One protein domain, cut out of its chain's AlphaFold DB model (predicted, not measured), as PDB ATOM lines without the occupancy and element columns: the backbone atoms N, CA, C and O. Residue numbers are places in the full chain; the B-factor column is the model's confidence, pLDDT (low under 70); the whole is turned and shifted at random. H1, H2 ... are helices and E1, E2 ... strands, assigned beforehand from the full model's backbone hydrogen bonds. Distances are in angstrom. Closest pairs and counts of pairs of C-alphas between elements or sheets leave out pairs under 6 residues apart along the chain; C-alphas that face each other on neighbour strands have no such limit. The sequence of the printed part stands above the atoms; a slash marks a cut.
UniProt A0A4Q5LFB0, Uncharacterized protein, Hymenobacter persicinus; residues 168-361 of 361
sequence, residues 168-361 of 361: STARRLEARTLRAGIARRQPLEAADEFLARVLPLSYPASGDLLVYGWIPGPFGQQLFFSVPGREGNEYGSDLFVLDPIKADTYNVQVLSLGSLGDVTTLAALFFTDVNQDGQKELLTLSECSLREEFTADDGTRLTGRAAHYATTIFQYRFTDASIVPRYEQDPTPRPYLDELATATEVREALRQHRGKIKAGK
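This is residues 168 to 361 of the 361 residues of an uncharacterized protein of Hymenobacter persicinus (UniProt A0A4Q5LFB0). Two strongly twisted antiparallel sheets stand partly face to face as a sandwich, and the far part of the hairpin E7 and E8 runs on past the body as a long arm. Helices H1, H2 and H3 pack on the five-stranded sheet, while H4 grazes the other sheet and points away from it, and residues 355 to 361, of which 355 to 359 belong to H4, stand free. Printed are 194 residues, with four named helices and nine named strands in the order H1 E1 H2 H3 E2 E3 E4 E5 E6 E7 E8 E9 H4. The class is mixed; E2 E3 E4 E5 and E6 E7 E8 E9 are meanders, each strand the antiparallel neighbour of the one before. The whole is flat, 65 by 49 by 25 A, and only just compact, close to loose, with a radius of gyration of the C-alphas of 19.3 A.

The sheet of five strands runs E1, residues 182 to 184, E5, 249 to 257, E4, 237 to 246, E3, 222 to 228, and E2, 210 to 212. Within hydrogen-bond range are N 183 and O 250, 2.9 A, for E1 and E5; N 253 and O 241, 2.9 A, in the hairpin E4 and E5; N 240 and O 225, 2.8 A, in the hairpin E3 and E4; and N 210 and O 224, 2.8 A, in the hairpin E2 and E3. The other sheet runs E6, residues 264 to 272, E7, 281 to 295, E8, 301 to 318, and E9, 325 to 329. Its hairpins have N 283 and O 270, 2.8 A, for E6 and E7; N 294 and O 302, 2.8 A, for E7 and E8; and N 315 and O 328, 2.8 A, for E8 and E9. The sheets' facing parts are 11.3 A centre to centre, their strands at 16 degrees. H1, residues 168 to 180, is on the sheet of five strands at a height over the sheet of 7.1 A. H2, 191 to 198, and H3, 202 to 205, are on the same face of it. H1, with residues 173 to 177 alone, only just touches H2, with 3 pairs of C-alphas within 8 A, the closest Glu 174 and Val 198, 6.2 A. H4, residues 343 to 359, only grazes the sheet of four strands, with its residues 343 to 350. H1, H2 and H4 have every O i to N i+4 pair within hydrogen-bond range; H3 is too short for one.

E8 measures 52.3 A, E7 39.3 A, E4 27.9 A, E5 25.1 A and H4 24.7 A. H1 begins at C-alpha 168 (182.565, 199.403, 166.970), and H4 ends at C-alpha 359 (168.753, 199.610, 225.586). E7 bends by 65 degrees at residue 291.

The C-alphas farthest apart are those of Pro 187 and Asp 298, 66.5 A. The printed part has no cut; the link E9 to H4 is long. Its mean pLDDT is 81.7, with residues under 70 among them 318 to 324.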
ATOM      1  N   SER A 168     183.233 198.107 167.139       83.06
ATOM      2  CA  SER A 168     182.565 199.403 166.970       83.06
ATOM      3  C   SER A 168     181.036 199.315 167.076       83.06
ATOM      4  O   SER A 168     180.396 200.209 167.628       83.06
ATOM      5  N   THR A 169     180.435 198.239 166.575       87.00
ATOM      6  CA  THR A 169     178.996 197.977 166.654       87.00
ATOM      7  C   THR A 169     178.602 197.531 168.058       87.00
ATOM      8  O   THR A 169     177.620 198.059 168.578       87.00
ATOM      9  N   ALA A 170     179.383 196.658 168.702       85.38
ATOM     10  CA  ALA A 170     179.143 196.252 170.089       85.38
ATOM     11  C   ALA A 170     179.183 197.458 171.048       85.38
ATOM     12  O   ALA A 170     178.239 197.673 171.809       85.38
ATOM     13  N   ARG A 171     180.199 198.326 170.922       87.75
ATOM     14  CA  ARG A 171     180.311 199.583 171.690       87.75
ATOM     15  C   ARG A 171     179.118 200.506 171.468       87.75
ATOM     16  O   ARG A 171     178.567 201.036 172.428       87.75
ATOM     17  N   ARG A 172     178.690 200.698 170.211       90.62
ATOM     18  CA  ARG A 172     177.521 201.539 169.892       90.62
ATOM     19  C   ARG A 172     176.229 200.992 170.495       90.62
ATOM     20  O   ARG A 172     175.411 201.790 170.956       90.62
ATOM     21  N   LEU A 173     176.037 199.675 170.453       90.75
ATOM     22  CA  LEU A 173     174.847 199.015 170.984       90.75
ATOM     23  C   LEU A 173     174.788 199.140 172.505       90.75
ATOM     24  O   LEU A 173     173.801 199.650 173.026       90.75
ATOM     25  N   GLU A 174     175.868 198.785 173.197       92.00
ATOM     26  CA  GLU A 174     175.930 198.900 174.652       92.00
ATOM     27  C   GLU A 174     175.775 200.353 175.110       92.00
ATOM     28  O   GLU A 174     174.933 200.653 175.951       92.00
ATOM     29  N   ALA A 175     176.490 201.297 174.485       91.94
ATOM     30  CA  ALA A 175     176.356 202.717 174.805       91.94
ATOM     31  C   ALA A 175     174.935 203.247 174.552       91.94
ATOM     32  O   ALA A 175     174.522 204.228 175.168       91.94
ATOM     33  N   ARG A 176     174.174 202.655 173.623       94.19
ATOM     34  CA  ARG A 176     172.754 202.987 173.436       94.19
ATOM     35  C   ARG A 176     171.918 202.458 174.599       94.19
ATOM     36  O   ARG A 176     171.123 203.229 175.122       94.19
ATOM     37  N   THR A 177     172.113 201.204 175.006       94.69
ATOM     38  CA  THR A 177     171.412 200.600 176.152       94.69
ATOM     39  C   THR A 177     171.661 201.396 177.432       94.69
ATOM     40  O   THR A 177     170.709 201.801 178.092       94.69
ATOM     41  N   LEU A 178     172.926 201.710 177.736       93.44
ATOM     42  CA  LEU A 178     173.300 202.450 178.945       93.44
ATOM     43  C   LEU A 178     172.764 203.883 178.951       93.44
ATOM     44  O   LEU A 178     172.250 204.333 179.966       93.44
ATOM     45  N   ARG A 179     172.818 204.589 177.813       93.38
ATOM     46  CA  ARG A 179     172.242 205.943 177.710       93.38
ATOM     47  C   ARG A 179     170.722 205.952 177.800       93.38
ATOM     48  O   ARG A 179     170.160 206.921 178.294       93.38
ATOM     49  N   ALA A 180     170.061 204.917 177.287       93.12
ATOM     50  CA  ALA A 180     168.613 204.796 177.385       93.12
ATOM     51  C   ALA A 180     168.157 204.406 178.799       93.12
ATOM     52  O   ALA A 180     167.012 204.681 179.147       93.12
ATOM     53  N   GLY A 181     169.015 203.732 179.576       92.75
ATOM     54  CA  GLY A 181     168.668 203.171 180.885       92.75
ATOM     55  C   GLY A 181     167.589 202.089 180.810       92.75
ATOM     56  O   GLY A 181     166.969 201.764 181.813       92.75
ATOM     57  N   ILE A 182     167.301 201.558 179.617       92.38
ATOM     58  CA  ILE A 182     166.211 200.610 179.381       92.38
ATOM     59  C   ILE A 182     166.669 199.544 178.388       92.38
ATOM     60  O   ILE A 182     167.222 199.854 177.330       92.38
ATOM     61  N   ALA A 183     166.360 198.286 178.694       93.75
ATOM     62  CA  ALA A 183     166.585 197.137 177.829       93.75
ATOM     63  C   ALA A 183     165.283 196.348 177.627       93.75
ATOM     64  O   ALA A 183     164.456 196.240 178.531       93.75
ATOM     65  N   ARG A 184     165.089 195.802 176.422       93.44
ATOM     66  CA  ARG A 184     163.922 194.970 176.092       93.44
ATOM     67  C   ARG A 184     164.333 193.529 175.846       93.44
ATOM     68  O   ARG A 184     165.176 193.278 174.975       93.44
ATOM     69  N   ARG A 185     163.721 192.621 176.598       92.19
ATOM     70  CA  ARG A 185     163.847 191.176 176.434       92.19
ATOM     71  C   ARG A 185     162.892 190.711 175.338       92.19
ATOM     72  O   ARG A 185     161.829 191.293 175.154       92.19
ATOM     73  N   GLN A 186     163.305 189.741 174.538       90.19
ATOM     74  CA  GLN A 186     162.437 189.122 173.544       90.19
ATOM     75  C   GLN A 186     161.614 188.004 174.204       90.19
ATOM     76  O   GLN A 186     162.071 187.400 175.178       90.19
ATOM     77  N   PRO A 187     160.413 187.691 173.687       85.50
ATOM     78  CA  PRO A 187     159.623 186.578 174.201       85.50
ATOM     79  C   PRO A 187     160.429 185.275 174.186       85.50
ATOM     80  O   PRO A 187     161.033 184.943 173.168       85.50
ATOM     81  N   LEU A 188     160.418 184.538 175.303       79.31
ATOM     82  CA  LEU A 188     161.131 183.261 175.497       79.31
ATOM     83  C   LEU A 188     162.670 183.331 175.419       79.31
ATOM     84  O   LEU A 188     163.323 182.296 175.498       79.31
ATOM     85  N   GLU A 189     163.260 184.523 175.313       84.56
ATOM     86  CA  GLU A 189     164.716 184.709 175.304       84.56
ATOM     87  C   GLU A 189     165.306 184.369 176.671       84.56
ATOM     88  O   GLU A 189     164.779 184.827 177.689       84.56
ATOM     89  N   ALA A 190     166.396 183.601 176.738       83.75
ATOM     90  CA  ALA A 190     167.067 183.330 178.013       83.75
ATOM     91  C   ALA A 190     167.692 184.614 178.597       83.75
ATOM     92  O   ALA A 190     168.007 185.550 177.866       83.75
ATOM     93  N   ALA A 191     167.875 184.686 179.921       81.69
ATOM     94  CA  ALA A 191     168.445 185.882 180.556       81.69
ATOM     95  C   ALA A 191     169.871 186.174 180.050       81.69
ATOM     96  O   ALA A 191     170.177 187.316 179.715       81.69
ATOM     97  N   ASP A 192     170.698 185.140 179.901       81.75
ATOM     98  CA  ASP A 192     172.037 185.236 179.314       81.75
ATOM     99  C   ASP A 192     172.033 185.779 177.883       81.75
ATOM    100  O   ASP A 192     172.817 186.666 177.550       81.75
ATOM    101  N   GLU A 193     171.143 185.268 177.030       85.50
ATOM    102  CA  GLU A 193     171.028 185.692 175.629       85.50
ATOM    103  C   GLU A 193     170.576 187.149 175.533       85.50
ATOM    104  O   GLU A 193     171.155 187.945 174.787       85.50
ATOM    105  N   PHE A 194     169.592 187.515 176.357       89.31
ATOM    106  CA  PHE A 194     169.120 188.882 176.506       89.31
ATOM    107  C   PHE A 194     170.264 189.829 176.881       89.31
ATOM    108  O   PHE A 194     170.479 190.832 176.193       89.31
ATOM    109  N   LEU A 195     171.023 189.506 177.932       89.88
ATOM    110  CA  LEU A 195     172.118 190.340 178.422       89.88
ATOM    111  C   LEU A 195     173.283 190.403 177.433       89.88
ATOM    112  O   LEU A 195     173.772 191.494 177.152       89.88
ATOM    113  N   ALA A 196     173.671 189.280 176.824       87.25
ATOM    114  CA  ALA A 196     174.695 189.250 175.781       87.25
ATOM    115  C   ALA A 196     174.305 190.098 174.560       87.25
ATOM    116  O   ALA A 196     175.166 190.700 173.917       87.25
ATOM    117  N   ARG A 197     173.007 190.187 174.243       89.25
ATOM    118  CA  ARG A 197     172.503 191.019 173.147       89.25
ATOM    119  C   ARG A 197     172.482 192.503 173.502       89.25
ATOM    120  O   ARG A 197     172.842 193.320 172.657       89.25
ATOM    121  N   VAL A 198     172.017 192.880 174.694       92.81
ATOM    122  CA  VAL A 198     171.849 194.303 175.055       92.81
ATOM    123  C   VAL A 198     173.099 194.943 175.665       92.81
ATOM    124  O   VAL A 198     173.260 196.161 175.558       92.81
ATOM    125  N   LEU A 199     173.979 194.137 176.261       92.06
ATOM    126  CA  LEU A 199     175.230 194.516 176.927       92.06
ATOM    127  C   LEU A 199     176.389 193.618 176.435       92.06
ATOM    128  O   LEU A 199     176.991 192.881 177.221       92.06
ATOM    129  N   PRO A 200     176.699 193.638 175.123       87.69
ATOM    130  CA  PRO A 200     177.636 192.704 174.489       87.69
ATOM    131  C   PRO A 200     179.100 192.851 174.924       87.69
ATOM    132  O   PRO A 200     179.915 192.008 174.554       87.69
ATOM    133  N   LEU A 201     179.467 193.909 175.656       85.38
ATOM    134  CA  LEU A 201     180.817 194.091 176.188       85.38
ATOM    135  C   LEU A 201     180.859 193.807 177.690       85.38
ATOM    136  O   LEU A 201     181.758 193.095 178.127       85.38
ATOM    137  N   SER A 202     179.896 194.322 178.466       86.19
ATOM    138  CA  SER A 202     179.845 194.081 179.916       86.19
ATOM    139  C   SER A 202     179.559 192.623 180.226       86.19
ATOM    140  O   SER A 202     180.274 192.007 181.004       86.19
ATOM    141  N   TYR A 203     178.498 192.066 179.642       84.19
ATOM    142  CA  TYR A 203     177.975 190.791 180.109       84.19
ATOM    143  C   TYR A 203     178.937 189.623 179.861       84.19
ATOM    144  O   TYR A 203     179.180 188.856 180.786       84.19
ATOM    145  N   PRO A 204     179.596 189.500 178.694       72.69
ATOM    146  CA  PRO A 204     180.588 188.441 178.503       72.69
ATOM    147  C   PRO A 204     181.844 188.594 179.371       72.69
ATOM    148  O   PRO A 204     182.567 187.621 179.563       72.69
ATOM    149  N   ALA A 205     182.132 189.813 179.842       59.81
ATOM    150  CA  ALA A 205     183.188 190.077 180.817       59.81
ATOM    151  C   ALA A 205     182.723 189.824 182.261       59.81
ATOM    152  O   ALA A 205     183.554 189.766 183.166       59.81
ATOM    153  N   SER A 206     181.412 189.684 182.472       61.94
ATOM    154  CA  SER A 206     180.849 189.304 183.756       61.94
ATOM    155  C   SER A 206     181.081 187.828 184.010       61.94
ATOM    156  O   SER A 206     181.130 186.998 183.099       61.94
ATOM    157  N   GLY A 207     181.289 187.532 185.281       52.31
ATOM    158  CA  GLY A 207     181.623 186.202 185.718       52.31
ATOM    159  C   GLY A 207     180.428 185.335 186.083       52.31
ATOM    160  O   GLY A 207     180.440 184.154 185.756       52.31
ATOM    161  N   ASP A 208     179.406 185.953 186.680       62.66
ATOM    162  CA  ASP A 208     178.221 185.304 187.229       62.66
ATOM    163  C   ASP A 208     176.996 186.231 187.118       62.66
ATOM    164  O   ASP A 208     177.088 187.445 187.325       62.66
ATOM    165  N   LEU A 209     175.837 185.640 186.810       74.75
ATOM    166  CA  LEU A 209     174.533 186.300 186.784       74.75
ATOM    167  C   LEU A 209     173.714 185.865 188.000       74.75
ATOM    168  O   LEU A 209     173.325 184.703 188.114       74.75
ATOM    169  N   LEU A 210     173.379 186.809 188.874       75.25
ATOM    170  CA  LEU A 210     172.411 186.588 189.937       75.25
ATOM    171  C   LEU A 210     171.012 186.963 189.445       75.25
ATOM    172  O   LEU A 210     170.735 188.116 189.113       75.25
ATOM    173  N   VAL A 211     170.110 185.987 189.469       76.50
ATOM    174  CA  VAL A 211     168.682 186.191 189.218       76.50
ATOM    175  C   VAL A 211     167.950 186.121 190.550       76.50
ATOM    176  O   VAL A 211     167.914 185.072 191.194       76.50
ATOM    177  N   TYR A 212     167.372 187.235 190.992       72.50
ATOM    178  CA  TYR A 212     166.756 187.308 192.312       72.50
ATOM    179  C   TYR A 212     165.523 188.208 192.288       72.50
ATOM    180  O   TYR A 212     165.563 189.305 191.753       72.50
ATOM    181  N   GLY A 213     164.403 187.722 192.828       68.94
ATOM    182  CA  GLY A 213     163.128 188.445 192.883       68.94
ATOM    183  C   GLY A 213     162.906 189.068 194.254       68.94
ATOM    184  O   GLY A 213     162.076 188.583 195.018       68.94
ATOM    185  N   TRP A 214     163.686 190.086 194.595       65.12
ATOM    186  CA  TRP A 214     163.669 190.680 195.934       65.12
ATOM    187  C   TRP A 214     162.633 191.782 196.085       65.12
ATOM    188  O   TRP A 214     162.018 191.881 197.147       65.12
ATOM    189  N   ILE A 215     162.414 192.568 195.023       66.69
ATOM    190  CA  ILE A 215     161.255 193.454 194.935       66.69
ATOM    191  C   ILE A 215     160.118 192.609 194.366       66.69
ATOM    192  O   ILE A 215     160.210 192.186 193.207       66.69
ATOM    193  N   PRO A 216     159.054 192.351 195.143       56.88
ATOM    194  CA  PRO A 216     157.869 191.697 194.623       56.88
ATOM    195  C   PRO A 216     157.221 192.620 193.585       56.88
ATOM    196  O   PRO A 216     156.599 193.625 193.917       56.88
ATOM    197  N   GLY A 217     157.404 192.290 192.310       66.00
ATOM    198  CA  GLY A 217     156.803 192.982 191.176       66.00
ATOM    199  C   GLY A 217     156.145 191.977 190.231       66.00
ATOM    200  O   GLY A 217     156.599 190.836 190.137       66.00
ATOM    201  N   PRO A 218     155.092 192.368 189.493       66.94
ATOM    202  CA  PRO A 218     154.376 191.448 188.606       66.94
ATOM    203  C   PRO A 218     155.178 191.070 187.348       66.94
ATOM    204  O   PRO A 218     154.726 190.245 186.562       66.94
ATOM    205  N   PHE A 219     156.345 191.687 187.129       75.88
ATOM    206  CA  PHE A 219     157.087 191.624 185.868       75.88
ATOM    207  C   PHE A 219     158.305 190.689 185.891       75.88
ATOM    208  O   PHE A 219     158.983 190.561 184.877       75.88
ATOM    209  N   GLY A 220     158.571 190.014 187.013       75.81
ATOM    210  CA  GLY A 220     159.602 188.979 187.113       75.81
ATOM    211  C   GLY A 220     160.723 189.304 188.099       75.81
ATOM    212  O   GLY A 220     160.576 190.139 188.987       75.81
ATOM    213  N   GLN A 221     161.841 188.593 187.950       81.56
ATOM    214  CA  GLN A 221     163.015 188.698 188.820       81.56
ATOM    215  C   GLN A 221     163.990 189.771 188.315       81.56
ATOM    216  O   GLN A 221     164.107 189.987 187.104       81.56
ATOM    217  N   GLN A 222     164.693 190.423 189.243       84.31
ATOM    218  CA  GLN A 222     165.803 191.316 188.927       84.31
ATOM    219  C   GLN A 222     167.035 190.508 188.496       84.31
ATOM    220  O   GLN A 222     167.218 189.358 188.908       84.31
ATOM    221  N   LEU A 223     167.880 191.130 187.676       88.06
ATOM    222  CA  LEU A 223     169.143 190.565 187.210       88.06
ATOM    223  C   LEU A 223     170.298 191.420 187.730       88.06
ATOM    224  O   LEU A 223     170.280 192.640 187.567       88.06
ATOM    225  N   PHE A 224     171.308 190.778 188.310       84.56
ATOM    226  CA  PHE A 224     172.499 191.441 188.828       84.56
ATOM    227  C   PHE A 224     173.752 190.755 188.301       84.56
ATOM    228  O   PHE A 224     173.843 189.531 188.325       84.56
ATOM    229  N   PHE A 225     174.732 191.537 187.867       84.31
ATOM    230  CA  PHE A 225     176.065 191.026 187.563       84.31
ATOM    231  C   PHE A 225     177.101 192.132 187.754       84.31
ATOM    232  O   PHE A 225     176.790 193.311 187.588       84.31
ATOM    233  N   SER A 226     178.337 191.770 188.082       85.38
ATOM    234  CA  SER A 226     179.434 192.729 188.232       85.38
ATOM    235  C   SER A 226     180.522 192.510 187.193       85.38
ATOM    236  O   SER A 226     180.776 191.388 186.751       85.38
ATOM    237  N   VAL A 227     181.193 193.597 186.838       83.19
ATOM    238  CA  VAL A 227     182.391 193.604 185.994       83.19
ATOM    239  C   VAL A 227     183.464 194.480 186.640       83.19
ATOM    240  O   VAL A 227     183.117 195.345 187.449       83.19
ATOM    241  N   PRO A 228     184.751 194.314 186.282       79.31
ATOM    242  CA  PRO A 228     185.771 195.299 186.622       79.31
ATOM    243  C   PRO A 228     185.347 196.700 186.170       79.31
ATOM    244  O   PRO A 228     184.728 196.850 185.109       79.31
ATOM    245  N   GLY A 229     185.652 197.706 186.984       75.44
ATOM    246  CA  GLY A 229     185.206 199.070 186.743       75.44
ATOM    247  C   GLY A 229     185.781 199.677 185.461       75.44
ATOM    248  O   GLY A 229     186.837 199.284 184.954       75.44
ATOM    249  N   ARG A 230     185.020 200.611 184.887       72.44
ATOM    250  CA  ARG A 230     185.341 201.286 183.618       72.44
ATOM    251  C   ARG A 230     186.174 202.550 183.837       72.44
ATOM    252  O   ARG A 230     186.667 202.795 184.929       72.44
ATOM    253  N   GLU A 231     186.341 203.344 182.780       71.31
ATOM    254  CA  GLU A 231     186.995 204.659 182.822       71.31
ATOM    255  C   GLU A 231     186.422 205.516 183.967       71.31
ATOM    256  O   GLU A 231     185.211 205.741 184.033       71.31
ATOM    257  N   GLY A 232     187.292 205.949 184.884       73.94
ATOM    258  CA  GLY A 232     186.917 206.642 186.122       73.94
ATOM    259  C   GLY A 232     186.661 205.741 187.341       73.94
ATOM    260  O   GLY A 232     186.432 206.263 188.430       73.94
ATOM    261  N   ASN A 233     186.714 204.416 187.185       83.19
ATOM    262  CA  ASN A 233     186.624 203.412 188.251       83.19
ATOM    263  C   ASN A 233     187.562 202.215 187.977       83.19
ATOM    264  O   ASN A 233     187.212 201.072 188.262       83.19
ATOM    265  N   GLU A 234     188.753 202.431 187.399       77.38
ATOM    266  CA  GLU A 234     189.576 201.335 186.846       77.38
ATOM    267  C   GLU A 234     190.052 200.311 187.892       77.38
ATOM    268  O   GLU A 234     190.390 199.178 187.551       77.38
ATOM    269  N   TYR A 235     190.084 200.707 189.166       72.19
ATOM    270  CA  TYR A 235     190.476 199.862 190.297       72.19
ATOM    271  C   TYR A 235     189.281 199.369 191.125       72.19
ATOM    272  O   TYR A 235     189.478 198.722 192.150       72.19
ATOM    273  N   GLY A 236     188.055 199.695 190.722       82.62
ATOM    274  CA  GLY A 236     186.832 199.258 191.382       82.62
ATOM    275  C   GLY A 236     186.070 198.208 190.582       82.62
ATOM    276  O   GLY A 236     186.606 197.532 189.701       82.62
ATOM    277  N   SER A 237     184.782 198.091 190.885       86.31
ATOM    278  CA  SER A 237     183.843 197.211 190.187       86.31
ATOM    279  C   SER A 237     182.580 197.978 189.809       86.31
ATOM    280  O   SER A 237     182.101 198.804 190.578       86.31
ATOM    281  N   ASP A 238     182.002 197.686 188.650       91.81
ATOM    282  CA  ASP A 238     180.701 198.220 188.253       91.81
ATOM    283  C   ASP A 238     179.643 197.118 188.380       91.81
ATOM    284  O   ASP A 238     179.725 196.070 187.731       91.81
ATOM    285  N   LEU A 239     178.641 197.355 189.225       91.75
ATOM    286  CA  LEU A 239     177.505 196.464 189.431       91.75
ATOM    287  C   LEU A 239     176.353 196.878 188.515       91.75
ATOM    288  O   LEU A 239     175.808 197.975 188.623       91.75
ATOM    289  N   PHE A 240     175.952 195.977 187.631       93.50
ATOM    290  CA  PHE A 240     174.781 196.132 186.786       93.50
ATOM    291  C   PHE A 240     173.553 195.615 187.520       93.50
ATOM    292  O   PHE A 240     173.541 194.483 188.002       93.50
ATOM    293  N   VAL A 241     172.512 196.439 187.554       92.44
ATOM    294  CA  VAL A 241     171.204 196.105 188.106       92.44
ATOM    295  C   VAL A 241     170.165 196.277 187.011       92.44
ATOM    296  O   VAL A 241     170.038 197.361 186.435       92.44
ATOM    297  N   LEU A 242     169.441 195.202 186.701       92.44
ATOM    298  CA  LEU A 242     168.329 195.248 185.768       92.44
ATOM    299  C   LEU A 242     167.024 194.889 186.467       92.44
ATOM    300  O   LEU A 242     166.790 193.729 186.814       92.44
ATOM    301  N   ASP A 243     166.142 195.877 186.608       90.25
ATOM    302  CA  ASP A 243     164.846 195.698 187.258       90.25
ATOM    303  C   ASP A 243     163.721 195.576 186.229       90.25
ATOM    304  O   ASP A 243     163.584 196.451 185.367       90.25
ATOM    305  N   PRO A 244     162.862 194.550 186.314       89.31
ATOM    306  CA  PRO A 244     161.736 194.413 185.407       89.31
ATOM    307  C   PRO A 244     160.651 195.447 185.743       89.31
ATOM    308  O   PRO A 244     160.019 195.402 186.797       89.31
ATOM    309  N   ILE A 245     160.408 196.372 184.814       87.12
ATOM    310  CA  ILE A 245     159.409 197.446 184.943       87.12
ATOM    311  C   ILE A 245     158.134 197.178 184.132       87.12
ATOM    312  O   ILE A 245     157.105 197.799 184.391       87.12
ATOM    313  N   LYS A 246     158.196 196.288 183.128       87.25
ATOM    314  CA  LYS A 246     157.065 195.776 182.322       87.25
ATOM    315  C   LYS A 246     157.372 194.346 181.867       87.25
ATOM    316  O   LYS A 246     158.526 193.942 181.944       87.25
ATOM    317  N   ALA A 247     156.375 193.638 181.321       80.50
ATOM    318  CA  ALA A 247     156.443 192.219 180.924       80.50
ATOM    319  C   ALA A 247     157.688 191.800 180.110       80.50
ATOM    320  O   ALA A 247     158.085 190.651 180.196       80.50
ATOM    321  N   ASP A 248     158.344 192.732 179.409       87.69
ATOM    322  CA  ASP A 248     159.580 192.482 178.654       87.69
ATOM    323  C   ASP A 248     160.590 193.637 178.756       87.69
ATOM    324  O   ASP A 248     161.479 193.793 177.919       87.69
ATOM    325  N   THR A 249     160.408 194.550 179.710       91.00
ATOM    326  CA  THR A 249     161.202 195.783 179.786       91.00
ATOM    327  C   THR A 249     161.893 195.868 181.125       91.00
ATOM    328  O   THR A 249     161.238 195.839 182.165       91.00
ATOM    329  N   TYR A 250     163.208 196.031 181.066       92.38
ATOM    330  CA  TYR A 250     164.073 196.201 182.212       92.38
ATOM    331  C   TYR A 250     164.589 197.633 182.253       92.38
ATOM    332  O   TYR A 250     165.037 198.161 181.233       92.38
ATOM    333  N   ASN A 251     164.532 198.249 183.426       92.56
ATOM    334  CA  ASN A 251     165.408 199.359 183.760       92.56
ATOM    335  C   ASN A 251     166.848 198.840 183.820       92.56
ATOM    336  O   ASN A 251     167.054 197.693 184.198       92.56
ATOM    337  N   VAL A 252     167.829 199.651 183.442       93.69
ATOM    338  CA  VAL A 252     169.250 199.297 183.498       93.69
ATOM    339  C   VAL A 252     169.977 200.383 184.267       93.69
ATOM    340  O   VAL A 252     170.075 201.516 183.797       93.69
ATOM    341  N   GLN A 253     170.516 200.025 185.427       92.69
ATOM    342  CA  GLN A 253     171.335 200.905 186.245       92.69
ATOM    343  C   GLN A 253     172.726 200.300 186.445       92.69
ATOM    344  O   GLN A 253     172.879 199.089 186.584       92.69
ATOM    345  N   VAL A 254     173.742 201.161 186.452       93.56
ATOM    346  CA  VAL A 254     175.117 200.795 186.800       93.56
ATOM    347  C   VAL A 254     175.468 201.506 188.096       93.56
ATOM    348  O   VAL A 254     175.325 202.726 188.193       93.56
ATOM    349  N   LEU A 255     175.885 200.733 189.091       93.44
ATOM    350  CA  LEU A 255     176.328 201.203 190.395       93.44
ATOM    351  C   LEU A 255     177.843 201.028 190.462       93.44
ATOM    352  O   LEU A 255     178.338 199.902 190.499       93.44
ATOM    353  N   SER A 256     178.576 202.138 190.439       92.88
ATOM    354  CA  SER A 256     180.035 202.108 190.536       92.88
ATOM    355  C   SER A 256     180.463 201.918 191.985       92.88
ATOM    356  O   SER A 256     180.205 202.761 192.842       92.88
ATOM    357  N   LEU A 257     181.117 200.792 192.246       91.31
ATOM    358  CA  LEU A 257     181.747 200.456 193.512       91.31
ATOM    359  C   LEU A 257     183.208 200.886 193.416       91.31
ATOM    360  O   LEU A 257     183.968 200.326 192.624       91.31
ATOM    361  N   GLY A 258     183.562 201.922 194.175       87.12
ATOM    362  CA  GLY A 258     184.893 202.523 194.143       87.12
ATOM    363  C   GLY A 258     185.996 201.597 194.656       87.12
ATOM    364  O   GLY A 258     185.739 200.581 195.302       87.12
ATOM    365  N   SER A 259     187.240 201.985 194.382       85.75
ATOM    366  CA  SER A 259     188.419 201.306 194.918       85.75
ATOM    367  C   SER A 259     188.608 201.585 196.409       85.75
ATOM    368  O   SER A 259     188.448 202.716 196.871       85.75
ATOM    369  N   LEU A 260     189.030 200.555 197.138       83.19
ATOM    370  CA  LEU A 260     189.480 200.613 198.527       83.19
ATOM    371  C   LEU A 260     191.001 200.825 198.646       83.19
ATOM    372  O   LEU A 260     191.586 200.523 199.676       83.19
ATOM    373  N   GLY A 261     191.661 201.318 197.593       74.44
ATOM    374  CA  GLY A 261     193.103 201.607 197.570       74.44
ATOM    375  C   GLY A 261     193.953 200.622 196.757       74.44
ATOM    376  O   GLY A 261     195.104 200.928 196.455       74.44
ATOM    377  N   ASP A 262     193.388 199.487 196.346       77.62
ATOM    378  CA  ASP A 262     193.921 198.579 195.314       77.62
ATOM    379  C   ASP A 262     192.732 198.067 194.468       77.62
ATOM    380  O   ASP A 262     191.584 198.502 194.651       77.62
ATOM    381  N   VAL A 263     192.990 197.149 193.536       72.69
ATOM    382  CA  VAL A 263     191.956 196.436 192.780       72.69
ATOM    383  C   VAL A 263     190.924 195.864 193.749       72.69
ATOM    384  O   VAL A 263     191.241 195.054 194.621       72.69
ATOM    385  N   THR A 264     189.691 196.328 193.592       76.81
ATOM    386  CA  THR A 264     188.570 196.047 194.479       76.81
ATOM    387  C   THR A 264     187.512 195.261 193.728       76.81
ATOM    388  O   THR A 264     187.050 195.666 192.656       76.81
ATOM    389  N   THR A 265     187.112 194.138 194.306       77.62
ATOM    390  CA  THR A 265     186.139 193.214 193.720       77.62
ATOM    391  C   THR A 265     184.890 193.109 194.581       77.62
ATOM    392  O   THR A 265     184.943 193.313 195.792       77.62
ATOM    393  N   LEU A 266     183.757 192.784 193.959       81.25
ATOM    394  CA  LEU A 266     182.518 192.493 194.675       81.25
ATOM    395  C   LEU A 266     182.613 191.100 195.315       81.25
ATOM    396  O   LEU A 266     182.547 190.096 194.609       81.25
ATOM    397  N   ALA A 267     182.744 191.044 196.639       78.38
ATOM    398  CA  ALA A 267     182.796 189.800 197.406       78.38
ATOM    399  C   ALA A 267     181.398 189.218 197.658       78.38
ATOM    400  O   ALA A 267     181.199 188.007 197.588       78.38
ATOM    401  N   ALA A 268     180.404 190.070 197.932       77.69
ATOM    402  CA  ALA A 268     179.023 189.628 198.108       77.69
ATOM    403  C   ALA A 268     178.001 190.710 197.755       77.69
ATOM    404  O   ALA A 268     178.232 191.906 197.935       77.69
ATOM    405  N   LEU A 269     176.819 190.266 197.333       81.69
ATOM    406  CA  LEU A 269     175.636 191.095 197.134       81.69
ATOM    407  C   LEU A 269     174.480 190.511 197.942       81.69
ATOM    408  O   LEU A 269     174.184 189.319 197.847       81.69
ATOM    409  N   PHE A 270     173.840 191.329 198.770       81.38
ATOM    410  CA  PHE A 270     172.781 190.858 199.654       81.38
ATOM    411  C   PHE A 270     171.788 191.957 200.009       81.38
ATOM    412  O   PHE A 270     172.007 193.138 199.771       81.38
ATOM    413  N   PHE A 271     170.669 191.540 200.596       84.38
ATOM    414  CA  PHE A 271     169.549 192.418 200.904       84.38
ATOM    415  C   PHE A 271     169.207 192.309 202.382       84.38
ATOM    416  O   PHE A 271     169.055 191.200 202.910       84.38
ATOM    417  N   THR A 272     169.082 193.448 203.050       84.44
ATOM    418  CA  THR A 272     168.669 193.514 204.454       84.44
ATOM    419  C   THR A 272     168.002 194.845 204.745       84.44
ATOM    420  O   THR A 272     168.289 195.821 204.075       84.44
ATOM    421  N   ASP A 273     167.113 194.852 205.731       85.69
ATOM    422  CA  ASP A 273     166.476 196.059 206.255       85.69
ATOM    423  C   ASP A 273     167.452 196.746 207.227       85.69
ATOM    424  O   ASP A 273     167.672 196.282 208.352       85.69
ATOM    425  N   VAL A 274     168.128 197.780 206.733       89.19
ATOM    426  CA  VAL A 274     169.145 198.570 207.433       89.19
ATOM    427  C   VAL A 274     168.476 199.557 208.383       89.19
ATOM    428  O   VAL A 274     168.925 199.714 209.523       89.19
ATOM    429  N   ASN A 275     167.405 200.211 207.930       82.56
ATOM    430  CA  ASN A 275     166.762 201.318 208.640       82.56
ATOM    431  C   ASN A 275     165.613 200.881 209.563       82.56
ATOM    432  O   ASN A 275     165.171 201.658 210.410       82.56
ATOM    433  N   GLN A 276     165.204 199.615 209.492       75.56
ATOM    434  CA  GLN A 276     164.120 198.991 210.259       75.56
ATOM    435  C   GLN A 276     162.741 199.582 209.977       75.56
ATOM    436  O   GLN A 276     161.873 199.588 210.855       75.56
ATOM    437  N   ASP A 277     162.538 200.072 208.763       80.62
ATOM    438  CA  ASP A 277     161.249 200.547 208.264       80.62
ATOM    439  C   ASP A 277     160.467 199.434 207.538       80.62
ATOM    440  O   ASP A 277     159.352 199.657 207.065       80.62
ATOM    441  N   GLY A 278     161.009 198.209 207.513       77.12
ATOM    442  CA  GLY A 278     160.443 197.063 206.811       77.12
ATOM    443  C   GLY A 278     160.828 197.007 205.333       77.12
ATOM    444  O   GLY A 278     160.498 196.025 204.661       77.12
ATOM    445  N   GLN A 279     161.540 198.014 204.826       80.00
ATOM    446  CA  GLN A 279     162.069 198.045 203.479       80.00
ATOM    447  C   GLN A 279     163.508 197.523 203.492       80.00
ATOM    448  O   GLN A 279     164.352 197.973 204.251       80.00
ATOM    449  N   LYS A 280     163.801 196.531 202.649       82.69
ATOM    450  CA  LYS A 280     165.183 196.065 202.485       82.69
ATOM    451  C   LYS A 280     165.938 197.005 201.553       82.69
ATOM    452  O   LYS A 280     165.403 197.431 200.531       82.69
ATOM    453  N   GLU A 281     167.196 197.244 201.865       88.06
ATOM    454  CA  GLU A 281     168.164 197.884 200.992       88.06
ATOM    455  C   GLU A 281     169.025 196.837 200.284       88.06
ATOM    456  O   GLU A 281     169.148 195.685 200.720       88.06
ATOM    457  N   LEU A 282     169.638 197.257 199.178       89.12
ATOM    458  CA  LEU A 282     170.687 196.504 198.505       89.12
ATOM    459  C   LEU A 282     172.025 196.845 199.164       89.12
ATOM    460  O   LEU A 282     172.378 198.015 199.283       89.12
ATOM    461  N   LEU A 283     172.780 195.834 199.574       91.00
ATOM    462  CA  LEU A 283     174.114 195.993 200.132       91.00
ATOM    463  C   LEU A 283     175.123 195.242 199.273       91.00
ATOM    464  O   LEU A 283     174.885 194.111 198.838       91.00
ATOM    465  N   THR A 284     176.269 195.876 199.065       90.56
ATOM    466  CA  THR A 284     177.429 195.278 198.412       90.56
ATOM    467  C   THR A 284     178.574 195.215 199.400       90.56
ATOM    468  O   THR A 284     178.882 196.212 200.056       90.56
ATOM    469  N   LEU A 285     179.218 194.061 199.473       84.88
ATOM    470  CA  LEU A 285     180.467 193.880 200.184       84.88
ATOM    471  C   LEU A 285     181.603 193.883 199.169       84.88
ATOM    472  O   LEU A 285     181.674 192.993 198.323       84.88
ATOM    473  N   SER A 286     182.455 194.892 199.252       87.38
ATOM    474  CA  SER A 286     183.653 195.018 198.433       87.38
ATOM    475  C   SER A 286     184.864 194.521 199.208       87.38
ATOM    476  O   SER A 286     184.965 194.774 200.406       87.38
ATOM    477  N   GLU A 287     185.781 193.862 198.513       84.25
ATOM    478  CA  GLU A 287     187.051 193.378 199.051       84.25
ATOM    479  C   GLU A 287     188.209 193.919 198.215       84.25
ATOM    480  O   GLU A 287     188.150 193.908 196.981       84.25
ATOM    481  N   CYS A 288     189.282 194.338 198.878       75.31
ATOM    482  CA  CYS A 288     190.577 194.553 198.244       75.31
ATOM    483  C   CYS A 288     191.696 193.918 199.078       75.31
ATOM    484  O   CYS A 288     191.498 193.526 200.224       75.31
ATOM    485  N   SER A 289     192.890 193.825 198.494       75.38
ATOM    486  CA  SER A 289     194.073 193.309 199.177       75.38
ATOM    487  C   SER A 289     195.156 194.383 199.216       75.38
ATOM    488  O   SER A 289     195.849 194.590 198.220       75.38
ATOM    489  N   LEU A 290     195.298 195.079 200.344       69.88
ATOM    490  CA  LEU A 290     196.264 196.167 200.505       69.88
ATOM    491  C   LEU A 290     197.611 195.646 200.975       69.88
ATOM    492  O   LEU A 290     197.706 194.636 201.664       69.88
ATOM    493  N   ARG A 291     198.678 196.349 200.597       72.19
ATOM    494  CA  ARG A 291     200.023 196.069 201.099       72.19
ATOM    495  C   ARG A 291     200.200 196.737 202.458       72.19
ATOM    496  O   ARG A 291     200.148 197.960 202.539       72.19
ATOM    497  N   GLU A 292     200.494 195.943 203.478       79.38
ATOM    498  CA  GLU A 292     200.614 196.408 204.861       79.38
ATOM    499  C   GLU A 292     201.925 195.965 205.516       79.38
ATOM    500  O   GLU A 292     202.567 194.992 205.099       79.38
ATOM    501  N   GLU A 293     202.332 196.704 206.549       79.94
ATOM    502  CA  GLU A 293     203.442 196.335 207.423       79.94
ATOM    503  C   GLU A 293     202.922 195.596 208.657       79.94
ATOM    504  O   GLU A 293     202.117 196.114 209.425       79.94
ATOM    505  N   PHE A 294     203.445 194.397 208.877       70.25
ATOM    506  CA  PHE A 294     203.158 193.559 210.030       70.25
ATOM    507  C   PHE A 294     204.384 193.518 210.929       70.25
ATOM    508  O   PHE A 294     205.520 193.520 210.455       70.25
ATOM    509  N   THR A 295     204.170 193.446 212.235       80.94
ATOM    510  CA  THR A 295     205.256 193.182 213.182       80.94
ATOM    511  C   THR A 295     205.158 191.724 213.601       80.94
ATOM    512  O   THR A 295     204.139 191.317 214.151       80.94
ATOM    513  N   ALA A 296     206.186 190.935 213.293       73.19
ATOM    514  CA  ALA A 296     206.295 189.563 213.768       73.19
ATOM    515  C   ALA A 296     206.527 189.530 215.287       73.19
ATOM    516  O   ALA A 296     206.953 190.521 215.883       73.19
ATOM    517  N   ASP A 297     206.296 188.374 215.909       78.56
ATOM    518  CA  ASP A 297     206.452 188.188 217.361       78.56
ATOM    519  C   ASP A 297     207.874 188.506 217.869       78.56
ATOM    520  O   ASP A 297     208.063 188.839 219.038       78.56
ATOM    521  N   ASP A 298     208.880 188.433 216.993       83.94
ATOM    522  CA  ASP A 298     210.278 188.774 217.279       83.94
ATOM    523  C   ASP A 298     210.611 190.270 217.079       83.94
ATOM    524  O   ASP A 298     211.763 190.679 217.227       83.94
ATOM    525  N   GLY A 299     209.611 191.096 216.758       82.44
ATOM    526  CA  GLY A 299     209.757 192.525 216.482       82.44
ATOM    527  C   GLY A 299     210.197 192.852 215.051       82.44
ATOM    528  O   GLY A 299     210.340 194.032 214.716       82.44
ATOM    529  N   THR A 300     210.398 191.851 214.190       82.44
ATOM    530  CA  THR A 300     210.747 192.065 212.782       82.44
ATOM    531  C   THR A 300     209.575 192.689 212.035       82.44
ATOM    532  O   THR A 300     208.454 192.182 212.068       82.44
ATOM    533  N   ARG A 301     209.837 193.778 211.305       78.69
ATOM    534  CA  ARG A 301     208.861 194.354 210.374       78.69
ATOM    535  C   ARG A 301     208.833 193.541 209.088       78.69
ATOM    536  O   ARG A 301     209.832 193.456 208.377       78.69
ATOM    537  N   LEU A 302     207.682 192.962 208.795       66.62
ATOM    538  CA  LEU A 302     207.389 192.236 207.573       66.62
ATOM    539  C   LEU A 302     206.446 193.072 206.718       66.62
ATOM    540  O   LEU A 302     205.597 193.786 207.236       66.62
ATOM    541  N   THR A 303     206.568 192.971 205.401       60.50
ATOM    542  CA  THR A 303     205.583 193.558 204.493       60.50
ATOM    543  C   THR A 303     204.787 192.438 203.850       60.50
ATOM    544  O   THR A 303     205.366 191.566 203.201       60.50
ATOM    545  N   GLY A 304     203.472 192.464 204.027       62.50
ATOM    546  CA  GLY A 304     202.548 191.475 203.487       62.50
ATOM    547  C   GLY A 304     201.377 192.142 202.781       62.50
ATOM    548  O   GLY A 304     201.401 193.345 202.513       62.50
ATOM    549  N   ARG A 305     200.354 191.350 202.476       68.38
ATOM    550  CA  ARG A 305     199.065 191.859 202.021       68.38
ATOM    551  C   ARG A 305     197.982 191.482 203.032       68.38
ATOM    552  O   ARG A 305     197.991 190.349 203.497       68.38
ATOM    553  N   ALA A 306     197.088 192.412 203.350       67.81
ATOM    554  CA  ALA A 306     195.892 192.193 204.162       67.81
ATOM    555  C   ALA A 306     194.646 192.350 203.293       67.81
ATOM    556  O   ALA A 306     194.645 193.149 202.355       67.81
ATOM    557  N   ALA A 307     193.601 191.580 203.587       77.88
ATOM    558  CA  ALA A 307     192.295 191.788 202.981       77.88
ATOM    559  C   ALA A 307     191.547 192.886 203.744       77.88
ATOM    560  O   ALA A 307     191.532 192.870 204.973       77.88
ATOM    561  N   HIS A 308     190.931 193.804 203.005       84.00
ATOM    562  CA  HIS A 308     190.100 194.872 203.549       84.00
ATOM    563  C   HIS A 308     188.711 194.811 202.958       84.00
ATOM    564  O   HIS A 308     188.547 194.523 201.766       84.00
ATOM    565  N   TYR A 309     187.726 195.147 203.784       88.62
ATOM    566  CA  TYR A 309     186.323 195.020 203.430       88.62
ATOM    567  C   TYR A 309     185.551 196.310 203.655       88.62
ATOM    568  O   TYR A 309     185.665 196.966 204.691       88.62
ATOM    569  N   ALA A 310     184.691 196.640 202.695       92.81
ATOM    570  CA  ALA A 310     183.788 197.775 202.810       92.81
ATOM    571  C   ALA A 310     182.369 197.403 202.402       92.81
ATOM    572  O   ALA A 310     182.123 196.861 201.320       92.81
ATOM    573  N   THR A 311     181.416 197.768 203.255       94.06
ATOM    574  CA  THR A 311     179.991 197.631 202.963       94.06
ATOM    575  C   THR A 311     179.462 198.930 202.366       94.06
ATOM    576  O   THR A 311     179.482 199.973 203.015       94.06
ATOM    577  N   THR A 312     178.927 198.868 201.147       94.81
ATOM    578  CA  THR A 312     178.174 199.978 200.544       94.81
ATOM    579  C   THR A 312     176.688 199.654 200.557       94.81
ATOM    580  O   THR A 312     176.283 198.533 200.254       94.81
ATOM    581  N   ILE A 313     175.870 200.638 200.924       94.69
ATOM    582  CA  ILE A 313     174.420 200.495 201.059       94.69
ATOM    583  C   ILE A 313     173.753 201.335 199.977       94.69
ATOM    584  O   ILE A 313     174.079 202.508 199.807       94.69
ATOM    585  N   PHE A 314     172.799 200.742 199.272       92.94
ATOM    586  CA  PHE A 314     171.996 201.382 198.245       92.94
ATOM    587  C   PHE A 314     170.529 201.382 198.664       92.94
ATOM    588  O   PHE A 314     169.877 200.336 198.744       92.94
ATOM    589  N   GLN A 315     170.005 202.579 198.905       89.31
ATOM    590  CA  GLN A 315     168.587 202.798 199.136       89.31
ATOM    591  C   GLN A 315     167.824 202.613 197.834       89.31
ATOM    592  O   GLN A 315     168.216 203.110 196.779       89.31
ATOM    593  N   TYR A 316     166.697 201.925 197.940       79.62
ATOM    594  CA  TYR A 316     165.775 201.726 196.840       79.62
ATOM    595  C   TYR A 316     164.660 202.771 196.927       79.62
ATOM    596  O   TYR A 316     163.882 202.774 197.880       79.62
ATOM    597  N   ARG A 317     164.588 203.686 195.957       74.06
ATOM    598  CA  ARG A 317     163.584 204.757 195.935       74.06
ATOM    599  C   ARG A 317     162.706 204.646 194.695       74.06
ATOM    600  O   ARG A 317     163.202 204.509 193.577       74.06
ATOM    601  N   PHE A 318     161.396 204.757 194.903       64.75
ATOM    602  CA  PHE A 318     160.451 205.087 193.842       64.75
ATOM    603  C   PHE A 318     160.358 206.609 193.764       64.75
ATOM    604  O   PHE A 318     160.129 207.268 194.776       64.75
ATOM    605  N   THR A 319     160.541 207.192 192.586       55.03
ATOM    606  CA  THR A 319     160.174 208.593 192.369       55.03
ATOM    607  C   THR A 319     158.674 208.659 192.093       55.03
ATOM    608  O   THR A 319     158.183 207.937 191.232       55.03
ATOM    609  N   ASP A 320     157.943 209.550 192.772       49.34
ATOM    610  CA  ASP A 320     156.472 209.697 192.668       49.34
ATOM    611  C   ASP A 320     155.941 209.924 191.231       49.34
ATOM    612  O   ASP A 320     154.747 209.804 190.971       49.34
ATOM    613  N   ALA A 321     156.824 210.222 190.271       49.59
ATOM    614  CA  ALA A 321     156.504 210.406 188.856       49.59
ATOM    615  C   ALA A 321     156.969 209.252 187.939       49.59
ATOM    616  O   ALA A 321     156.762 209.316 186.727       49.59
ATOM    617  N   SER A 322     157.634 208.212 188.457       53.09
ATOM    618  CA  SER A 322     158.280 207.168 187.646       53.09
ATOM    619  C   SER A 322     158.027 205.771 188.216       53.09
ATOM    620  O   SER A 322     158.391 205.473 189.343       53.09
ATOM    621  N   ILE A 323     157.529 204.850 187.386       61.44
ATOM    622  CA  ILE A 323     157.469 203.398 187.688       61.44
ATOM    623  C   ILE A 323     158.888 202.771 187.652       61.44
ATOM    624  O   ILE A 323     159.059 201.557 187.669       61.44
ATOM    625  N   VAL A 324     159.933 203.598 187.540       69.25
ATOM    626  CA  VAL A 324     161.310 203.159 187.345       69.25
ATOM    627  C   VAL A 324     162.014 203.156 188.700       69.25
ATOM    628  O   VAL A 324     162.170 204.226 189.289       69.25
ATOM    629  N   PRO A 325     162.425 201.987 189.204       72.31
ATOM    630  CA  PRO A 325     163.203 201.906 190.426       72.31
ATOM    631  C   PRO A 325     164.564 202.575 190.281       72.31
ATOM    632  O   PRO A 325     165.200 202.475 189.229       72.31
ATOM    633  N   ARG A 326     165.034 203.212 191.355       84.19
ATOM    634  CA  ARG A 326     166.383 203.771 191.409       84.19
ATOM    635  C   ARG A 326     167.092 203.372 192.693       84.19
ATOM    636  O   ARG A 326     166.554 203.542 193.787       84.19
ATOM    637  N   TYR A 327     168.315 202.888 192.532       89.19
ATOM    638  CA  TYR A 327     169.250 202.652 193.620       89.19
ATOM    639  C   TYR A 327     170.126 203.891 193.796       89.19
ATOM    640  O   TYR A 327     170.749 204.363 192.842       89.19
ATOM    641  N   GLU A 328     170.162 204.426 195.010       90.00
ATOM    642  CA  GLU A 328     170.994 205.567 195.386       90.00
ATOM    643  C   GLU A 328     171.838 205.186 196.597       90.00
ATOM    644  O   GLU A 328     171.332 204.595 197.550       90.00
ATOM    645  N   GLN A 329     173.133 205.491 196.555       92.69
ATOM    646  CA  GLN A 329     174.027 205.179 197.663       92.69
ATOM    647  C   GLN A 329     173.605 205.955 198.916       92.69
ATOM    648  O   GLN A 329     173.396 207.166 198.863       92.69
ATOM    649  N   ASP A 330     173.496 205.254 200.042       92.44
ATOM    650  CA  ASP A 330     173.267 205.857 201.349       92.44
ATOM    651  C   ASP A 330     174.576 206.491 201.852       92.44
ATOM    652  O   ASP A 330     175.539 205.763 202.109       92.44
ATOM    653  N   PRO A 331     174.643 207.826 202.018       90.88
ATOM    654  CA  PRO A 331     175.867 208.494 202.443       90.88
ATOM    655  C   PRO A 331     176.086 208.440 203.962       90.88
ATOM    656  O   PRO A 331     177.101 208.936 204.445       90.88
ATOM    657  N   THR A 332     175.137 207.901 204.736       91.19
ATOM    658  CA  THR A 332     175.196 207.893 206.202       91.19
ATOM    659  C   THR A 332     176.356 207.017 206.679       91.19
ATOM    660  O   THR A 332     176.326 205.800 206.451       91.19
ATOM    661  N   PRO A 333     177.352 207.584 207.386       89.38
ATOM    662  CA  PRO A 333     178.479 206.812 207.887       89.38
ATOM    663  C   PRO A 333     178.022 205.761 208.899       89.38
ATOM    664  O   PRO A 333     177.276 206.062 209.834       89.38
ATOM    665  N   ARG A 334     178.501 204.528 208.738       92.06
ATOM    666  CA  ARG A 334     178.230 203.413 209.654       92.06
ATOM    667  C   ARG A 334     179.538 202.688 209.987       92.06
ATOM    668  O   ARG A 334     179.708 201.558 209.548       92.06
ATOM    669  N   PRO A 335     180.426 203.285 210.808       92.25
ATOM    670  CA  PRO A 335     181.756 202.719 211.069       92.25
ATOM    671  C   PRO A 335     181.736 201.323 211.705       92.25
ATOM    672  O   PRO A 335     182.703 200.580 211.663       92.25
ATOM    673  N   TYR A 336     180.611 200.945 212.317       92.81
ATOM    674  CA  TYR A 336     180.405 199.605 212.865       92.81
ATOM    675  C   TYR A 336     180.218 198.519 211.787       92.81
ATOM    676  O   TYR A 336     180.030 197.360 212.149       92.81
ATOM    677  N   LEU A 337     180.200 198.892 210.503       93.75
ATOM    678  CA  LEU A 337     180.155 197.990 209.349       93.75
ATOM    679  C   LEU A 337     181.492 197.908 208.598       93.75
ATOM    680  O   LEU A 337     181.579 197.162 207.621       93.75
ATOM    681  N   ASP A 338     182.494 198.677 209.023       90.38
ATOM    682  CA  ASP A 338     183.813 198.699 208.398       90.38
ATOM    683  C   ASP A 338     184.557 197.391 208.709       90.38
ATOM    684  O   ASP A 338     184.430 196.848 209.808       90.38
ATOM    685  N   GLU A 339     185.328 196.890 207.739       92.19
ATOM    686  CA  GLU A 339     186.190 195.704 207.873       92.19
ATOM    687  C   GLU A 339     185.469 194.396 208.252       92.19
ATOM    688  O   GLU A 339     186.091 193.433 208.698       92.19
ATOM    689  N   LEU A 340     184.150 194.328 208.051       86.81
ATOM    690  CA  LEU A 340     183.393 193.084 208.191       86.81
ATOM    691  C   LEU A 340     183.549 192.247 206.922       86.81
ATOM    692  O   LEU A 340     183.139 192.671 205.844       86.81
ATOM    693  N   ALA A 341     184.105 191.048 207.055       78.62
ATOM    694  CA  ALA A 341     184.507 190.197 205.940       78.62
ATOM    695  C   ALA A 341     183.345 189.425 205.309       78.62
ATOM    696  O   ALA A 341     183.480 188.876 204.215       78.62
ATOM    697  N   THR A 342     182.189 189.351 205.982       78.38
ATOM    698  CA  THR A 342     181.053 188.560 205.493       78.38
ATOM    699  C   THR A 342     179.710 189.276 205.612       78.38
ATOM    700  O   THR A 342     179.444 190.055 206.527       78.38
ATOM    701  N   ALA A 343     178.774 188.926 204.722       76.81
ATOM    702  CA  ALA A 343     177.388 189.390 204.815       76.81
ATOM    703  C   ALA A 343     176.703 188.967 206.133       76.81
ATOM    704  O   ALA A 343     175.753 189.612 206.581       76.81
ATOM    705  N   THR A 344     177.152 187.870 206.748       79.44
ATOM    706  CA  THR A 344     176.658 187.404 208.051       79.44
ATOM    707  C   THR A 344     177.094 188.347 209.165       79.44
ATOM    708  O   THR A 344     176.247 188.786 209.941       79.44
ATOM    709  N   GLU A 345     178.372 188.725 209.191       82.94
ATOM    710  CA  GLU A 345     178.911 189.701 210.141       82.94
ATOM    711  C   GLU A 345     178.216 191.055 210.002       82.94
ATOM    712  O   GLU A 345     177.779 191.620 211.002       82.94
ATOM    713  N   VAL A 346     178.004 191.539 208.770       83.56
ATOM    714  CA  VAL A 346     177.267 192.791 208.519       83.56
ATOM    715  C   VAL A 346     175.852 192.732 209.100       83.56
ATOM    716  O   VAL A 346     175.421 193.641 209.814       83.56
ATOM    717  N   ARG A 347     175.111 191.647 208.840       85.75
ATOM    718  CA  ARG A 347     173.756 191.455 209.390       85.75
ATOM    719  C   ARG A 347     173.760 191.394 210.912       85.75
ATOM    720  O   ARG A 347     172.862 191.938 211.561       85.75
ATOM    721  N   GLU A 348     174.750 190.728 211.489       89.94
ATOM    722  CA  GLU A 348     174.905 190.657 212.930       89.94
ATOM    723  C   GLU A 348     175.213 192.031 213.537       89.94
ATOM    724  O   GLU A 348     174.545 192.421 214.497       89.94
ATOM    725  N   ALA A 349     176.137 192.792 212.955       92.06
ATOM    726  CA  ALA A 349     176.493 194.132 213.402       92.06
ATOM    727  C   ALA A 349     175.285 195.083 213.369       92.06
ATOM    728  O   ALA A 349     175.006 195.760 214.365       92.06
ATOM    729  N   LEU A 350     174.487 195.054 212.293       90.81
ATOM    730  CA  LEU A 350     173.216 195.791 212.195       90.81
ATOM    731  C   LEU A 350     172.250 195.420 213.337       90.81
ATOM    732  O   LEU A 350     171.673 196.290 214.001       90.81
ATOM    733  N   ARG A 351     172.104 194.120 213.625       88.31
ATOM    734  CA  ARG A 351     171.246 193.612 214.709       88.31
ATOM    735  C   ARG A 351     171.757 194.004 216.099       88.31
ATOM    736  O   ARG A 351     170.950 194.327 216.972       88.31
ATOM    737  N   GLN A 352     173.064 193.975 216.336       89.31
ATOM    738  CA  GLN A 352     173.657 194.342 217.624       89.31
ATOM    739  C   GLN A 352     173.572 195.852 217.877       89.31
ATOM    740  O   GLN A 352     173.206 196.278 218.977       89.31
ATOM    741  N   HIS A 353     173.847 196.670 216.857       86.94
ATOM    742  CA  HIS A 353     173.740 198.125 216.947       86.94
ATOM    743  C   HIS A 353     172.313 198.558 217.317       86.94
ATOM    744  O   HIS A 353     172.117 199.391 218.204       86.94
ATOM    745  N   ARG A 354     171.298 197.882 216.759       79.31
ATOM    746  CA  ARG A 354     169.892 198.030 217.167       79.31
ATOM    747  C   ARG A 354     169.667 197.788 218.659       79.31
ATOM    748  O   ARG A 354     168.961 198.567 219.299       79.31
ATOM    749  N   GLY A 355     170.210 196.695 219.199       72.69
ATOM    750  CA  GLY A 355     170.061 196.340 220.612       72.69
ATOM    751  C   GLY A 355     170.594 197.436 221.535       72.69
ATOM    752  O   GLY A 355     169.941 197.784 222.515       72.69
ATOM    753  N   LYS A 356     171.720 198.055 221.160       76.50
ATOM    754  CA  LYS A 356     172.325 199.175 221.896       76.50
ATOM    755  C   LYS A 356     171.458 200.440 221.863       76.50
ATOM    756  O   LYS A 356     171.256 201.045 222.909       76.50
ATOM    757  N   ILE A 357     170.887 200.806 220.709       73.38
ATOM    758  CA  ILE A 357     169.978 201.968 220.606       73.38
ATOM    759  C   ILE A 357     168.704 201.755 221.437       73.38
ATOM    760  O   ILE A 357     168.219 202.690 222.067       73.38
ATOM    761  N   LYS A 358     168.159 200.532 221.449       66.88
ATOM    762  CA  LYS A 358     166.953 200.208 222.227       66.88
ATOM    763  C   LYS A 358     167.201 200.108 223.733       66.88
ATOM    764  O   LYS A 358     166.276 200.380 224.477       66.88
ATOM    765  N   ALA A 359     168.396 199.706 224.168       62.22
ATOM    766  CA  ALA A 359     168.753 199.610 225.586       62.22
ATOM    767  C   ALA A 359     169.209 200.949 226.198       62.22
ATOM    768  O   ALA A 359     169.260 201.074 227.418       62.22
ATOM    769  N   GLY A 360     169.578 201.926 225.362       54.06
ATOM    770  CA  GLY A 360     169.958 203.283 225.775       54.06
ATOM    771  C   GLY A 360     168.822 204.315 225.743       54.06
ATOM    772  O   GLY A 360     169.085 205.491 225.987       54.06
ATOM    773  N   LYS A 361     167.595 203.898 225.413       48.41
ATOM    774  CA  LYS A 361     166.346 204.654 225.595       48.41
ATOM    775  C   LYS A 361     165.549 204.004 226.713       48.41
ATOM    776  O   LYS A 361     164.870 204.763 227.434       48.41
TER     777      LYS A 361